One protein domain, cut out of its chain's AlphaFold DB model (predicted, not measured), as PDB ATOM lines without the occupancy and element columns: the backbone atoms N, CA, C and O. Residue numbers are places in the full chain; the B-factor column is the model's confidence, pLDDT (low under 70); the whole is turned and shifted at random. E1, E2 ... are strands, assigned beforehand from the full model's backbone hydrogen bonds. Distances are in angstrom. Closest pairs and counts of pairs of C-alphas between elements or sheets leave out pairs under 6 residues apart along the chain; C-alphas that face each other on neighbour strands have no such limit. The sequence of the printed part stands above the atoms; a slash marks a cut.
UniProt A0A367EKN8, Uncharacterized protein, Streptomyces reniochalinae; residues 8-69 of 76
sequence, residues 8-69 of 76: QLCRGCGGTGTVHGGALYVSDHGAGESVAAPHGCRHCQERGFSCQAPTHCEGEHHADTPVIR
ATOM      1  N   GLN A   8      82.606 186.420  93.131       87.00
ATOM      2  CA  GLN A   8      81.151 186.406  93.285       87.00
ATOM      3  C   GLN A   8      80.778 186.173  94.743       87.00
ATOM      4  O   GLN A   8      81.197 185.182  95.340       87.00
ATOM      5  N   LEU A   9      79.979 187.075  95.307       88.31
ATOM      6  CA  LEU A   9      79.552 186.989  96.698       88.31
ATOM      7  C   LEU A   9      78.794 185.670  96.945       88.31
ATOM      8  O   LEU A   9      77.955 185.245  96.146       88.31
ATOM      9  N   CYS A  10      79.148 184.977  98.028       88.31
ATOM     10  CA  CYS A  10      78.659 183.629  98.294       88.31
ATOM     11  C   CYS A  10      77.158 183.654  98.587       88.31
ATOM     12  O   CYS A  10      76.714 184.296  99.542       88.31
ATOM     13  N   ARG A  11      76.379 182.894  97.808       87.25
ATOM     14  CA  ARG A  11      74.921 182.807  97.988       87.25
ATOM     15  C   ARG A  11      74.520 182.109  99.285       87.25
ATOM     16  O   ARG A  11      73.485 182.435  99.847       87.25
ATOM     17  N   GLY A  12      75.342 181.171  99.759       87.12
ATOM     18  CA  GLY A  12      75.044 180.372 100.949       87.12
ATOM     19  C   GLY A  12      75.183 181.133 102.270       87.12
ATOM     20  O   GLY A  12      74.407 180.889 103.183       87.12
ATOM     21  N   CYS A  13      76.146 182.055 102.378       91.25
ATOM     22  CA  CYS A  13      76.379 182.836 103.604       91.25
ATOM     23  C   CYS A  13      76.098 184.336 103.460       91.25
ATOM     24  O   CYS A  13      76.346 185.099 104.395       91.25
ATOM     25  N   GLY A  14      75.643 184.786 102.288       87.75
ATOM     26  CA  GLY A  14      75.385 186.204 102.035       87.75
ATOM     27  C   GLY A  14      76.628 187.084 102.174       87.75
ATOM     28  O   GLY A  14      76.504 188.261 102.496       87.75
ATOM     29  N   GLY A  15      77.827 186.537 101.950       88.06
ATOM     30  CA  GLY A  15      79.077 187.306 102.008       88.06
ATOM     31  C   GLY A  15      79.838 187.232 103.327       88.06
ATOM     32  O   GLY A  15      80.982 187.657 103.382       88.06
ATOM     33  N   THR A  16      79.241 186.675 104.380       89.31
ATOM     34  CA  THR A  16      79.802 186.728 105.744       89.31
ATOM     35  C   THR A  16      80.903 185.704 106.017       89.31
ATOM     36  O   THR A  16      81.559 185.766 107.050       89.31
ATOM     37  N   GLY A  17      81.052 184.703 105.147       90.69
ATOM     38  CA  GLY A  17      81.932 183.554 105.384       90.69
ATOM     39  C   GLY A  17      81.411 182.563 106.433       90.69
ATOM     40  O   GLY A  17      81.946 181.463 106.533       90.69
ATOM     41  N   THR A  18      80.323 182.870 107.142       94.75
ATOM     42  CA  THR A  18      79.789 182.041 108.231       94.75
ATOM     43  C   THR A  18      78.311 181.709 108.028       94.75
ATOM     44  O   THR A  18      77.583 182.388 107.309       94.75
ATOM     45  N   VAL A  19      77.856 180.615 108.628       94.81
ATOM     46  CA  VAL A  19      76.442 180.217 108.687       94.81
ATOM     47  C   VAL A  19      76.100 179.818 110.116       94.81
ATOM     48  O   VAL A  19      76.938 179.251 110.809       94.81
ATOM     49  N   HIS A  20      74.887 180.108 110.578       92.81
ATOM     50  CA  HIS A  20      74.456 179.690 111.914       92.81
ATOM     51  C   HIS A  20      73.839 178.293 111.858       92.81
ATOM     52  O   HIS A  20      73.046 177.991 110.966       92.81
ATOM     53  N   GLY A  21      74.203 177.446 112.816       92.25
ATOM     54  CA  GLY A  21      73.717 176.074 112.918       92.25
ATOM     55  C   GLY A  21      73.937 175.499 114.312       92.25
ATOM     56  O   GLY A  21      74.504 176.158 115.182       92.25
ATOM     57  N   GLY A  22      73.490 174.263 114.528       94.56
ATOM     58  CA  GLY A  22      73.688 173.568 115.800       94.56
ATOM     59  C   GLY A  22      75.153 173.192 116.019       94.56
ATOM     60  O   GLY A  22      75.792 172.629 115.133       94.56
ATOM     61  N   ALA A  23      75.679 173.496 117.198       93.25
ATOM     62  CA  ALA A  23      76.921 172.957 117.730       93.25
ATOM     63  C   ALA A  23      76.610 172.164 119.001       93.25
ATOM     64  O   ALA A  23      75.682 172.496 119.736       93.25
ATOM     65  N   LEU A  24      77.383 171.110 119.253       92.94
ATOM     66  CA  LEU A  24      77.277 170.343 120.488       92.94
ATOM     67  C   LEU A  24      78.210 170.957 121.527       92.94
ATOM     68  O   LEU A  24      79.428 170.943 121.355       92.94
ATOM     69  N   TYR A  25      77.630 171.487 122.596       90.44
ATOM     70  CA  TYR A  25      78.359 171.821 123.807       90.44
ATOM     71  C   TYR A  25      78.409 170.579 124.688       90.44
ATOM     72  O   TYR A  25      77.367 170.022 125.022       90.44
ATOM     73  N   VAL A  26      79.609 170.131 125.048       92.44
ATOM     74  CA  VAL A  26      79.803 168.994 125.950       92.44
ATOM     75  C   VAL A  26      80.418 169.522 127.234       92.44
ATOM     76  O   VAL A  26      81.510 170.086 127.218       92.44
ATOM     77  N   SER A  27      79.692 169.359 128.336       87.38
ATOM     78  CA  SER A  27      80.201 169.661 129.676       87.38
ATOM     79  C   SER A  27      81.329 168.701 130.071       87.38
ATOM     80  O   SER A  27      81.459 167.602 129.533       87.38
ATOM     81  N   ASP A  28      82.121 169.094 131.062       90.19
ATOM     82  CA  ASP A  28      83.143 168.254 131.700       90.19
ATOM     83  C   ASP A  28      82.580 166.957 132.312       90.19
ATOM     84  O   ASP A  28      83.280 165.949 132.393       90.19
ATOM     85  N   HIS A  29      81.296 166.953 132.676       88.94
ATOM     86  CA  HIS A  29      80.555 165.780 133.143       88.94
ATOM     87  C   HIS A  29      79.960 164.912 132.016       88.94
ATOM     88  O   HIS A  29      79.279 163.926 132.295       88.94
ATOM     89  N   GLY A  30      80.201 165.249 130.743       85.69
ATOM     90  CA  GLY A  30      79.795 164.447 129.584       85.69
ATOM     91  C   GLY A  30      78.345 164.639 129.127       85.69
ATOM     92  O   GLY A  30      77.921 163.992 128.168       85.69
ATOM     93  N   ALA A  31      77.582 165.534 129.759       88.31
ATOM     94  CA  ALA A  31      76.271 165.932 129.255       88.31
ATOM     95  C   ALA A  31      76.439 166.848 128.032       88.31
ATOM     96  O   ALA A  31      77.209 167.814 128.087       88.31
ATOM     97  N   GLY A  32      75.735 166.519 126.944       90.44
ATOM     98  CA  GLY A  32      75.763 167.247 125.680       90.44
ATOM     99  C   GLY A  32      74.477 168.034 125.433       90.44
ATOM    100  O   GLY A  32      73.385 167.484 125.564       90.44
ATOM    101  N   GLU A  33      74.607 169.290 125.016       92.06
ATOM    102  CA  GLU A  33      73.490 170.158 124.638       92.06
ATOM    103  C   GLU A  33      73.708 170.753 123.243       92.06
ATOM    104  O   GLU A  33      74.835 171.037 122.834       92.06
ATOM    105  N   SER A  34      72.619 170.939 122.495       93.19
ATOM    106  CA  SER A  34      72.662 171.622 121.200       93.19
ATOM    107  C   SER A  34      72.517 173.125 121.408       93.19
ATOM    108  O   SER A  34      71.516 173.582 121.959       93.19
ATOM    109  N   VAL A  35      73.491 173.895 120.932       92.88
ATOM    110  CA  VAL A  35      73.493 175.361 120.976       92.88
ATOM    111  C   VAL A  35      73.597 175.935 119.567       92.88
ATOM    112  O   VAL A  35      74.249 175.363 118.696       92.88
ATOM    113  N   ALA A  36      72.957 177.076 119.315       94.19
ATOM    114  CA  ALA A  36      73.138 177.790 118.056       94.19
ATOM    115  C   ALA A  36      74.505 178.488 118.056       94.19
ATOM    116  O   ALA A  36      74.792 179.285 118.946       94.19
ATOM    117  N   ALA A  37      75.337 178.204 117.057       93.75
ATOM    118  CA  ALA A  37      76.681 178.757 116.942       93.75
ATOM    119  C   ALA A  37      77.025 179.101 115.482       93.75
ATOM    120  O   ALA A  37      76.439 178.522 114.556       93.75
ATOM    121  N   PRO A  38      77.963 180.039 115.251       94.19
ATOM    122  CA  PRO A  38      78.502 180.286 113.925       94.19
ATOM    123  C   PRO A  38      79.415 179.132 113.494       94.19
ATOM    124  O   PRO A  38      80.285 178.689 114.238       94.19
ATOM    125  N   HIS A  39      79.238 178.682 112.257       94.62
ATOM    126  CA  HIS A  39      80.081 177.699 111.583       94.62
ATOM    127  C   HIS A  39      80.674 178.304 110.322       94.62
ATOM    128  O   HIS A  39      80.064 179.169 109.683       94.62
ATOM    129  N   GLY A  40      81.827 177.792 109.911       94.50
ATOM    130  CA  GLY A  40      82.408 178.146 108.628       94.50
ATOM    131  C   GLY A  40      81.496 177.765 107.458       94.50
ATOM    132  O   GLY A  40      80.981 176.644 107.373       94.50
ATOM    133  N   CYS A  41      81.271 178.693 106.526       93.00
ATOM    134  CA  CYS A  41      80.478 178.410 105.338       93.00
ATOM    135  C   CYS A  41      81.265 177.499 104.392       93.00
ATOM    136  O   CYS A  41      82.140 177.956 103.655       93.00
ATOM    137  N   ARG A  42      80.891 176.216 104.343       90.75
ATOM    138  CA  ARG A  42      81.545 175.226 103.470       90.75
ATOM    139  C   ARG A  42      81.473 175.573 101.984       90.75
ATOM    140  O   ARG A  42      82.394 175.246 101.249       90.75
ATOM    141  N   HIS A  43      80.420 176.264 101.541       88.31
ATOM    142  CA  HIS A  43      80.249 176.617 100.128       88.31
ATOM    143  C   HIS A  43      81.344 177.558  99.611       88.31
ATOM    144  O   HIS A  43      81.786 177.426  98.478       88.31
ATOM    145  N   CYS A  44      81.792 178.496 100.448       87.94
ATOM    146  CA  CYS A  44      82.859 179.436 100.101       87.94
ATOM    147  C   CYS A  44      84.155 179.184 100.872       87.94
ATOM    148  O   CYS A  44      85.061 180.006 100.790       87.94
ATOM    149  N   GLN A  45      84.236 178.080 101.624       89.06
ATOM    150  CA  GLN A  45      85.366 177.765 102.500       89.06
ATOM    151  C   GLN A  45      85.743 178.970 103.373       89.06
ATOM    152  O   GLN A  45      86.890 179.399 103.394       89.06
ATOM    153  N   GLU A  46      84.731 179.570 104.008       90.25
ATOM    154  CA  GLU A  46      84.885 180.694 104.948       90.25
ATOM    155  C   GLU A  46      85.315 182.030 104.321       90.25
ATOM    156  O   GLU A  46      85.433 183.033 105.015       90.25
ATOM    157  N   ARG A  47      85.446 182.099 102.990       85.69
ATOM    158  CA  ARG A  47      85.913 183.309 102.288       85.69
ATOM    159  C   ARG A  47      84.846 184.387 102.105       85.69
ATOM    160  O   ARG A  47      85.169 185.523 101.790       85.69
ATOM    161  N   GLY A  48      83.563 184.033 102.198       88.00
ATOM    162  CA  GLY A  48      82.444 184.941 101.899       88.00
ATOM    163  C   GLY A  48      82.162 185.136 100.402       88.00
ATOM    164  O   GLY A  48      81.118 185.665 100.026       88.00
ATOM    165  N   PHE A  49      83.013 184.633  99.514       87.06
ATOM    166  CA  PHE A  49      82.821 184.684  98.065       87.06
ATOM    167  C   PHE A  49      83.469 183.479  97.380       87.06
ATOM    168  O   PHE A  49      84.271 182.763  97.975       87.06
ATOM    169  N   SER A  50      83.130 183.266  96.113       83.56
ATOM    170  CA  SER A  50      83.817 182.333  95.217       83.56
ATOM    171  C   SER A  50      84.603 183.114  94.171       83.56
ATOM    172  O   SER A  50      84.034 183.991  93.513       83.56
ATOM    173  N   CYS A  51      85.880 182.795  93.987       82.38
ATOM    174  CA  CYS A  51      86.640 183.308  92.856       82.38
ATOM    175  C   CYS A  51      86.261 182.544  91.586       82.38
ATOM    176  O   CYS A  51      86.200 181.318  91.601       82.38
ATOM    177  N   GLN A  52      85.986 183.273  90.507       79.44
ATOM    178  CA  GLN A  52      85.655 182.709  89.195       79.44
ATOM    179  C   GLN A  52      86.838 182.800  88.214       79.44
ATOM    180  O   GLN A  52      86.667 182.583  87.016       79.44
ATOM    181  N   ALA A  53      88.034 183.159  88.695       77.50
ATOM    182  CA  ALA A  53      89.234 183.174  87.869       77.50
ATOM    183  C   ALA A  53      89.646 181.736  87.473       77.50
ATOM    184  O   ALA A  53      89.437 180.809  88.259       77.50
ATOM    185  N   PRO A  54      90.264 181.535  86.290       71.94
ATOM    186  CA  PRO A  54      90.687 180.209  85.823       71.94
ATOM    187  C   PRO A  54      91.685 179.525  86.761       71.94
ATOM    188  O   PRO A  54      91.665 178.307  86.922       71.94
ATOM    189  N   THR A  55      92.558 180.314  87.386       70.94
ATOM    190  CA  THR A  55      93.418 179.871  88.477       70.94
ATOM    191  C   THR A  55      92.799 180.317  89.789       70.94
ATOM    192  O   THR A  55      92.501 181.500  89.983       70.94
ATOM    193  N   HIS A  56      92.585 179.362  90.696       65.81
ATOM    194  CA  HIS A  56      92.056 179.694  92.008       65.81
ATOM    195  C   HIS A  56      93.028 180.645  92.703       65.81
ATOM    196  O   HIS A  56      94.244 180.456  92.682       65.81
ATOM    197  N   CYS A  57      92.489 181.692  93.309       72.06
ATOM    198  CA  CYS A  57      93.296 182.603  94.088       72.06
ATOM    199  C   CYS A  57      93.823 181.897  95.335       72.06
ATOM    200  O   CYS A  57      93.060 181.306  96.106       72.06
ATOM    201  N   GLU A  58      95.137 181.967  95.513       65.56
ATOM    202  CA  GLU A  58      95.825 181.464  96.693       65.56
ATOM    203  C   GLU A  58      96.210 182.638  97.599       65.56
ATOM    204  O   GLU A  58      96.807 183.626  97.151       65.56
ATOM    205  N   GLY A  59      95.847 182.526  98.879       65.31
ATOM    206  CA  GLY A  59      96.140 183.516  99.913       65.31
ATOM    207  C   GLY A  59      94.920 183.999 100.697       65.31
ATOM    208  O   GLY A  59      93.778 183.585 100.450       65.31
ATOM    209  N   GLU A  60      95.206 184.869 101.667       61.81
ATOM    210  CA  GLU A  60      94.213 185.635 102.411       61.81
ATOM    211  C   GLU A  60      93.626 186.738 101.531       61.81
ATOM    212  O   GLU A  60      94.320 187.395 100.752       61.81
ATOM    213  N   HIS A  61      92.323 186.935 101.667       66.88
ATOM    214  CA  HIS A  61      91.601 188.012 101.019       66.88
ATOM    215  C   HIS A  61      91.232 189.031 102.082       66.88
ATOM    216  O   HIS A  61      90.540 188.708 103.044       66.88
ATOM    217  N   HIS A  62      91.726 190.253 101.926       65.38
ATOM    218  CA  HIS A  62      91.436 191.335 102.859       65.38
ATOM    219  C   HIS A  62      90.086 191.981 102.537       65.38
ATOM    220  O   HIS A  62      89.523 191.749 101.462       65.38
ATOM    221  N   ALA A  63      89.580 192.801 103.461       61.44
ATOM    222  CA  ALA A  63      88.284 193.478 103.350       61.44
ATOM    223  C   ALA A  63      88.101 194.259 102.032       61.44
ATOM    224  O   ALA A  63      86.980 194.383 101.546       61.44
ATOM    225  N   ASP A  64      89.201 194.704 101.420       65.88
ATOM    226  CA  ASP A  64      89.208 195.464 100.165       65.88
ATOM    227  C   ASP A  64      89.174 194.586  98.901       65.88
ATOM    228  O   ASP A  64      89.276 195.090  97.782       65.88
ATOM    229  N   THR A  65      89.045 193.263  99.045       69.56
ATOM    230  CA  THR A  65      88.946 192.354  97.899       69.56
ATOM    231  C   THR A  65      87.683 192.686  97.098       69.56
ATOM    232  O   THR A  65      86.578 192.576  97.635       69.56
ATOM    233  N   PRO A  66      87.792 193.071  95.812       71.94
ATOM    234  CA  PRO A  66      86.634 193.506  95.044       71.94
ATOM    235  C   PRO A  66      85.672 192.335  94.822       71.94
ATOM    236  O   PRO A  66      86.021 191.360  94.153       71.94
ATOM    237  N   VAL A  67      84.461 192.449  95.377       78.38
ATOM    238  CA  VAL A  67      83.371 191.467  95.264       78.38
ATOM    239  C   VAL A  67      82.206 192.003  94.439       78.38
ATOM    240  O   VAL A  67      81.718 193.117  94.635       78.38
ATOM    241  N   ILE A  68      81.718 191.163  93.533       79.69
ATOM    242  CA  ILE A  68      80.514 191.385  92.742       79.69
ATOM    243  C   ILE A  68      79.324 190.872  93.556       79.69
ATOM    244  O   ILE A  68      79.287 189.713  93.980       79.69
ATOM    245  N   ARG A  69      78.364 191.766  93.815       71.44
ATOM    246  CA  ARG A  69      77.144 191.456  94.569       71.44
ATOM    247  C   ARG A  69      76.273 190.443  93.813       71.44
ATOM    248  O   ARG A  69      76.256 190.438  92.586       71.44
TER     249      ARG A  69
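What this domain is: This is residues 8 to 69 of the 76 residues of an uncharacterized protein of Streptomyces reniochalinae (UniProt A0A367EKN8). With little regular structure, the domain is a long two-stranded hairpin, E1 and E2, at one end of a rod, with a head of loops and the short strand E3 at the other. Residues 53 to 59 stick out from the head. The printed part has 62 residues, with no named helix and three named strands in the order E1, E2, E3, 21 residues in all; the class is all strand. It is only just loose, close to extended, with a radius of gyration of the C-alphas of 15.6 A and spans of 49 by 21 by 20 A.

Where its parts are: E1, residues 18 to 26, begins at C-alpha 18 (79.789, 182.041, 108.231) and is 22.0 A long. E2, residues 32 to 40, is 21.3 A long. E3, residues 49 to 51, is 6.6 A long and ends at C-alpha 51 (86.640, 183.308, 92.856).

How they stand to each other: E1 and E2 are antiparallel at 152 degrees, a hairpin with a tight link. N 19 and O 39 are 2.8 A apart, within hydrogen-bond range. E1 bends by 66 degrees at residue 21, E2 by 72 degrees at residue 36. E3 pairs with no named strand and is apart from E1 and E2.

The domain as a whole: The C-alphas farthest apart, of His 29 and Pro 54, are 50.5 A apart. The printed part has no cut and no long link between named strands. Residue 56 and residues 58 to 65 have pLDDT under 70.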